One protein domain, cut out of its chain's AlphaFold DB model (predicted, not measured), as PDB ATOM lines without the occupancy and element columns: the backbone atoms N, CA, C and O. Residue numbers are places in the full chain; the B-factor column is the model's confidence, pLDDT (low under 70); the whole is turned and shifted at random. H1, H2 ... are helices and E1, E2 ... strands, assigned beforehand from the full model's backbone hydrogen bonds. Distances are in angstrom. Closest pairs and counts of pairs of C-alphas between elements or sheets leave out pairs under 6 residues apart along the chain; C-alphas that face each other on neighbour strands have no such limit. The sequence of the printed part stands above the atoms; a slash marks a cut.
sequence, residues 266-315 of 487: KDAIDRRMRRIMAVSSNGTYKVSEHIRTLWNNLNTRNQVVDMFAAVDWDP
ATOM      1  N   LYS A 266     164.443 154.371 128.528       65.62
ATOM      2  CA  LYS A 266     165.333 154.010 129.649       65.62
ATOM      3  C   LYS A 266     165.664 155.212 130.549       65.62
ATOM      4  O   LYS A 266     165.659 155.082 131.770       65.62
ATOM      5  N   ASP A 267     165.853 156.390 129.958       72.06
ATOM      6  CA  ASP A 267     166.144 157.632 130.683       72.06
ATOM      7  C   ASP A 267     164.933 158.203 131.433       72.06
ATOM      8  O   ASP A 267     165.096 158.849 132.472       72.06
ATOM      9  N   ALA A 268     163.714 157.975 130.932       72.50
ATOM     10  CA  ALA A 268     162.484 158.337 131.633       72.50
ATOM     11  C   ALA A 268     162.276 157.432 132.856       72.50
ATOM     12  O   ALA A 268     161.953 157.922 133.939       72.50
ATOM     13  N   ILE A 269     162.553 156.130 132.715       69.19
ATOM     14  CA  ILE A 269     162.519 155.165 133.825       69.19
ATOM     15  C   ILE A 269     163.550 155.540 134.898       69.19
ATOM     16  O   ILE A 269     163.232 155.524 136.088       69.19
ATOM     17  N   ASP A 270     164.762 155.926 134.501       72.38
ATOM     18  CA  ASP A 270     165.819 156.293 135.443       72.38
ATOM     19  C   ASP A 270     165.528 157.623 136.164       72.38
ATOM     20  O   ASP A 270     165.610 157.703 137.391       72.38
ATOM     21  N   ARG A 271     165.059 158.658 135.447       75.69
ATOM     22  CA  ARG A 271     164.579 159.905 136.077       75.69
ATOM     23  C   ARG A 271     163.409 159.656 137.028       75.69
ATOM     24  O   ARG A 271     163.361 160.257 138.102       75.69
ATOM     25  N   ARG A 272     162.496 158.750 136.670       73.00
ATOM     26  CA  ARG A 272     161.376 158.319 137.516       73.00
ATOM     27  C   ARG A 272     161.860 157.638 138.793       73.00
ATOM     28  O   ARG A 272     161.433 158.030 139.875       73.00
ATOM     29  N   MET A 273     162.785 156.684 138.690       72.69
ATOM     30  CA  MET A 273     163.396 156.033 139.854       72.69
ATOM     31  C   MET A 273     164.077 157.053 140.774       72.69
ATOM     32  O   MET A 273     163.853 157.030 141.983       72.69
ATOM     33  N   ARG A 274     164.810 158.025 140.217       78.19
ATOM     34  CA  ARG A 274     165.484 159.073 141.004       78.19
ATOM     35  C   ARG A 274     164.534 160.011 141.761       78.19
ATOM     36  O   ARG A 274     164.928 160.514 142.806       78.19
ATOM     37  N   ARG A 275     163.301 160.255 141.291       73.50
ATOM     38  CA  ARG A 275     162.312 161.080 142.032       73.50
ATOM     39  C   ARG A 275     161.743 160.357 143.254       73.50
ATOM     40  O   ARG A 275     161.371 160.991 144.236       73.50
ATOM     41  N   ILE A 276     161.641 159.034 143.172       77.62
ATOM     42  CA  ILE A 276     160.952 158.193 144.159       77.62
ATOM     43  C   ILE A 276     161.947 157.645 145.192       77.62
ATOM     44  O   ILE A 276     161.606 157.394 146.353       77.62
ATOM     45  N   MET A 277     163.202 157.485 144.780       80.75
ATOM     46  CA  MET A 277     164.296 157.089 145.647       80.75
ATOM     47  C   MET A 277     164.992 158.326 146.213       80.75
ATOM     48  O   MET A 277     165.520 159.155 145.479       80.75
ATOM     49  N   ALA A 278     165.041 158.432 147.537       77.56
ATOM     50  CA  ALA A 278     165.842 159.455 148.187       77.56
ATOM     51  C   ALA A 278     167.324 159.070 148.085       77.56
ATOM     52  O   ALA A 278     167.703 157.924 148.357       77.56
ATOM     53  N   VAL A 279     168.168 160.032 147.714       76.50
ATOM     54  CA  VAL A 279     169.620 159.860 147.772       76.50
ATOM     55  C   VAL A 279     170.019 159.820 149.243       76.50
ATOM     56  O   VAL A 279     169.875 160.801 149.971       76.50
ATOM     57  N   SER A 280     170.486 158.662 149.702       80.19
ATOM     58  CA  SER A 280     171.076 158.527 151.031       80.19
ATOM     59  C   SER A 280     172.462 159.183 151.028       80.19
ATOM     60  O   SER A 280     173.127 159.242 149.997       80.19
ATOM     61  N   SER A 281     172.932 159.668 152.181       84.75
ATOM     62  CA  SER A 281     174.210 160.397 152.324       84.75
ATOM     63  C   SER A 281     175.448 159.614 151.860       84.75
ATOM     64  O   SER A 281     176.499 160.192 151.614       84.75
ATOM     65  N   ASN A 282     175.314 158.297 151.708       87.50
ATOM     66  CA  ASN A 282     176.311 157.377 151.163       87.50
ATOM     67  C   ASN A 282     176.240 157.207 149.629       87.50
ATOM     68  O   ASN A 282     176.861 156.290 149.101       87.50
ATOM     69  N   GLY A 283     175.427 157.995 148.921       85.81
ATOM     70  CA  GLY A 283     175.224 157.882 147.472       85.81
ATOM     71  C   GLY A 283     174.349 156.704 147.024       85.81
ATOM     72  O   GLY A 283     174.116 156.549 145.830       85.81
ATOM     73  N   THR A 284     173.835 155.878 147.944       79.44
ATOM     74  CA  THR A 284     172.883 154.813 147.582       79.44
ATOM     75  C   THR A 284     171.471 155.369 147.470       79.44
ATOM     76  O   THR A 284     171.011 156.117 148.334       79.44
ATOM     77  N   TYR A 285     170.758 154.978 146.422       81.38
ATOM     78  CA  TYR A 285     169.345 155.290 146.288       81.38
ATOM     79  C   TYR A 285     168.556 154.369 147.218       81.38
ATOM     80  O   TYR A 285     168.640 153.144 147.110       81.38
ATOM     81  N   LYS A 286     167.793 154.938 148.152       88.94
ATOM     82  CA  LYS A 286     166.896 154.170 149.022       88.94
ATOM     83  C   LYS A 286     165.462 154.593 148.761       88.94
ATOM     84  O   LYS A 286     165.162 155.779 148.649       88.94
ATOM     85  N   VAL A 287     164.561 153.614 148.689       88.50
ATOM     86  CA  VAL A 287     163.119 153.888 148.716       88.50
ATOM     87  C   VAL A 287     162.824 154.674 149.989       88.50
ATOM     88  O   VAL A 287     163.259 154.265 151.069       88.50
ATOM     89  N   SER A 288     162.130 155.804 149.855       90.00
ATOM     90  CA  SER A 288     161.828 156.656 151.000       90.00
ATOM     91  C   SER A 288     161.041 155.882 152.062       90.00
ATOM     92  O   SER A 288     160.193 155.035 151.758       90.00
ATOM     93  N   GLU A 289     161.311 156.177 153.334       91.00
ATOM     94  CA  GLU A 289     160.641 155.512 154.458       91.00
ATOM     95  C   GLU A 289     159.118 155.732 154.421       91.00
ATOM     96  O   GLU A 289     158.332 154.866 154.807       91.00
ATOM     97  N   HIS A 290     158.691 156.861 153.851       92.00
ATOM     98  CA  HIS A 290     157.289 157.172 153.609       92.00
ATOM     99  C   HIS A 290     156.623 156.159 152.665       92.00
ATOM    100  O   HIS A 290     155.580 155.599 153.001       92.00
ATOM    101  N   ILE A 291     157.256 155.842 151.530       93.75
ATOM    102  CA  ILE A 291     156.727 154.864 150.568       93.75
ATOM    103  C   ILE A 291     156.705 153.461 151.174       93.75
ATOM    104  O   ILE A 291     155.733 152.730 150.989       93.75
ATOM    105  N   ARG A 292     157.729 153.091 151.953       93.94
ATOM    106  CA  ARG A 292     157.743 151.811 152.684       93.94
ATOM    107  C   ARG A 292     156.583 151.704 153.669       93.94
ATOM    108  O   ARG A 292     155.912 150.675 153.713       93.94
ATOM    109  N   THR A 293     156.313 152.777 154.411       96.31
ATOM    110  CA  THR A 293     155.199 152.838 155.367       96.31
ATOM    111  C   THR A 293     153.854 152.673 154.657       96.31
ATOM    112  O   THR A 293     153.029 151.863 155.078       96.31
ATOM    113  N   LEU A 294     153.658 153.375 153.535       95.56
ATOM    114  CA  LEU A 294     152.437 153.272 152.733       95.56
ATOM    115  C   LEU A 294     152.274 151.892 152.072       95.56
ATOM    116  O   LEU A 294     151.151 151.409 151.945       95.56
ATOM    117  N   TRP A 295     153.370 151.235 151.680       96.12
ATOM    118  CA  TRP A 295     153.347 149.916 151.040       96.12
ATOM    119  C   TRP A 295     153.056 148.761 152.009       96.12
ATOM    120  O   TRP A 295     152.432 147.760 151.625       96.12
ATOM    121  N   ASN A 296     153.520 148.895 153.254       96.12
ATOM    122  CA  ASN A 296     153.315 147.909 154.315       96.12
ATOM    123  C   ASN A 296     151.884 147.924 154.866       96.12
ATOM    124  O   ASN A 296     151.422 146.916 155.396       96.12
ATOM    125  N   ASN A 297     151.155 149.030 154.708       96.62
ATOM    126  CA  ASN A 297     149.756 149.126 155.098       96.62
ATOM    127  C   ASN A 297     148.836 148.799 153.902       96.62
ATOM    128  O   ASN A 297     148.853 149.475 152.873       96.62
ATOM    129  N   LEU A 298     148.016 147.745 154.038       96.06
ATOM    130  CA  LEU A 298     147.114 147.276 152.975       96.06
ATOM    131  C   LEU A 298     146.144 148.361 152.486       96.06
ATOM    132  O   LEU A 298     145.813 148.375 151.304       96.06
ATOM    133  N   ASN A 299     145.727 149.275 153.363       96.56
ATOM    134  CA  ASN A 299     144.750 150.313 153.028       96.56
ATOM    135  C   ASN A 299     145.365 151.471 152.228       96.56
ATOM    136  O   ASN A 299     144.652 152.176 151.522       96.56
ATOM    137  N   THR A 300     146.683 151.665 152.316       96.25
ATOM    138  CA  THR A 300     147.406 152.752 151.635       96.25
ATOM    139  C   THR A 300     148.244 152.271 150.455       96.25
ATOM    140  O   THR A 300     148.821 153.085 149.741       96.25
ATOM    141  N   ARG A 301     148.296 150.959 150.191       94.56
ATOM    142  CA  ARG A 301     149.062 150.409 149.065       94.56
ATOM    143  C   ARG A 301     148.607 150.971 147.715       94.56
ATOM    144  O   ARG A 301     149.454 151.233 146.867       94.56
ATOM    145  N   ASN A 302     147.306 151.208 147.535       92.81
ATOM    146  CA  ASN A 302     146.788 151.818 146.307       92.81
ATOM    147  C   ASN A 302     147.329 153.239 146.101       92.81
ATOM    148  O   ASN A 302     147.680 153.570 144.984       92.81
ATOM    149  N   GLN A 303     147.543 154.017 147.168       94.75
ATOM    150  CA  GLN A 303     148.148 155.352 147.053       94.75
ATOM    151  C   GLN A 303     149.586 155.291 146.535       94.75
ATOM    152  O   GLN A 303     150.025 156.184 145.824       94.75
ATOM    153  N   VAL A 304     150.333 154.233 146.866       92.56
ATOM    154  CA  VAL A 304     151.672 154.023 146.301       92.56
ATOM    155  C   VAL A 304     151.577 153.745 144.807       92.56
ATOM    156  O   VAL A 304     152.320 154.347 144.039       92.56
ATOM    157  N   VAL A 305     150.645 152.887 144.390       90.06
ATOM    158  CA  VAL A 305     150.386 152.616 142.967       90.06
ATOM    159  C   VAL A 305     149.956 153.892 142.241       90.06
ATOM    160  O   VAL A 305     150.496 154.174 141.176       90.06
ATOM    161  N   ASP A 306     149.085 154.701 142.844       90.69
ATOM    162  CA  ASP A 306     148.635 155.984 142.302       90.69
ATOM    163  C   ASP A 306     149.780 156.998 142.220       90.69
ATOM    164  O   ASP A 306     149.885 157.708 141.230       90.69
ATOM    165  N   MET A 307     150.689 157.043 143.202       86.88
ATOM    166  CA  MET A 307     151.902 157.863 143.117       86.88
ATOM    167  C   MET A 307     152.801 157.403 141.972       86.88
ATOM    168  O   MET A 307     153.300 158.236 141.223       86.88
ATOM    169  N   PHE A 308     153.004 156.094 141.795       84.31
ATOM    170  CA  PHE A 308     153.773 155.591 140.659       84.31
ATOM    171  C   PHE A 308     153.089 155.944 139.333       84.31
ATOM    172  O   PHE A 308     153.782 156.410 138.433       84.31
ATOM    173  N   ALA A 309     151.768 155.788 139.229       83.62
ATOM    174  CA  ALA A 309     150.993 156.122 138.037       83.62
ATOM    175  C   ALA A 309     150.955 157.636 137.758       83.62
ATOM    176  O   ALA A 309     151.043 158.054 136.612       83.62
ATOM    177  N   ALA A 310     150.891 158.477 138.790       79.62
ATOM    178  CA  ALA A 310     150.944 159.931 138.650       79.62
ATOM    179  C   ALA A 310     152.335 160.416 138.219       79.62
ATOM    180  O   ALA A 310     152.453 161.419 137.527       79.62
ATOM    181  N   VAL A 311     153.398 159.695 138.590       73.12
ATOM    182  CA  VAL A 311     154.761 159.989 138.124       73.12
ATOM    183  C   VAL A 311     154.961 159.601 136.647       73.12
ATOM    184  O   VAL A 311     155.897 160.107 136.032       73.12
ATOM    185  N   ASP A 312     154.079 158.786 136.051       62.91
ATOM    186  CA  ASP A 312     154.031 158.584 134.588       62.91
ATOM    187  C   ASP A 312     153.507 159.820 133.829       62.91
ATOM    188  O   ASP A 312     153.557 159.850 132.601       62.91
ATOM    189  N   TRP A 313     153.038 160.859 134.532       52.03
ATOM    190  CA  TRP A 313     152.645 162.131 133.933       52.03
ATOM    191  C   TRP A 313     153.808 163.130 133.982       52.03
ATOM    192  O   TRP A 313     154.048 163.786 134.999       52.03
ATOM    193  N   ASP A 314     154.551 163.239 132.880       62.44
ATOM    194  CA  ASP A 314     155.515 164.319 132.676       62.44
ATOM    195  C   ASP A 314     154.877 165.420 131.804       62.44
ATOM    196  O   ASP A 314     154.704 165.216 130.598       62.44
ATOM    197  N   PRO A 315     154.504 166.585 132.372       56.84
ATOM    198  CA  PRO A 315     153.896 167.665 131.597       56.84
ATOM    199  C   PRO A 315     154.839 168.214 130.512       56.84
ATOM    200  O   PRO A 315     154.364 168.739 129.506       56.84
TER     201      PRO A 315
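What this domain is: This is residues 266 to 315 of the 487 residues of the protein "Hypothetical protein" of Symbiodinium sp. CCMP2592 (UniProt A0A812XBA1). A flat, loose ring opens before you: helix H1 leads into the small hairpin E1 and E2, then come H2 and H3, which folds back towards H1. The 50 printed residues, with order H1 E1 E2 H2 H3, are mostly helix; the two-strand sheet is antiparallel. The whole is only just loose, close to compact (radius of gyration of the C-alphas 11.9 A), spanning 30 by 30 by 15 A.

How they stand to each other: Start at H1, residues 266 to 276; a tight link leads to E1, 277 to 279, in a hairpin with E2, 285 to 287, where N 278 and O 286 are 2.9 A apart, within hydrogen-bond range. H2, 289 to 296, and H3, 301 to 311, touch at a steep tilt of 52 degrees, opposite ways; their closest C-alphas, Trp 295 and Arg 301, are 4.7 A apart. H3 is close to but not clearly touching H1: C-alphas 272 and 311, the closest, are 6.8 A apart. In H1, H2 and H3 every O i to N i+4 pair is within hydrogen-bond range.

Where its parts are: Find C-alpha 266 at (165.333, 154.010, 129.649); H1 runs 15.7 A. H2 runs 10.6 A, and H3 15.6 A to C-alpha 311 at (154.761, 159.989, 138.124).

The domain as a whole: The C-alphas farthest apart, Asn 282 and Asn 299, are 32.4 A apart. The printed part has no cut and its links are tight. The model's pLDDT is under 70 at residues 266, 269 and 312 to 315.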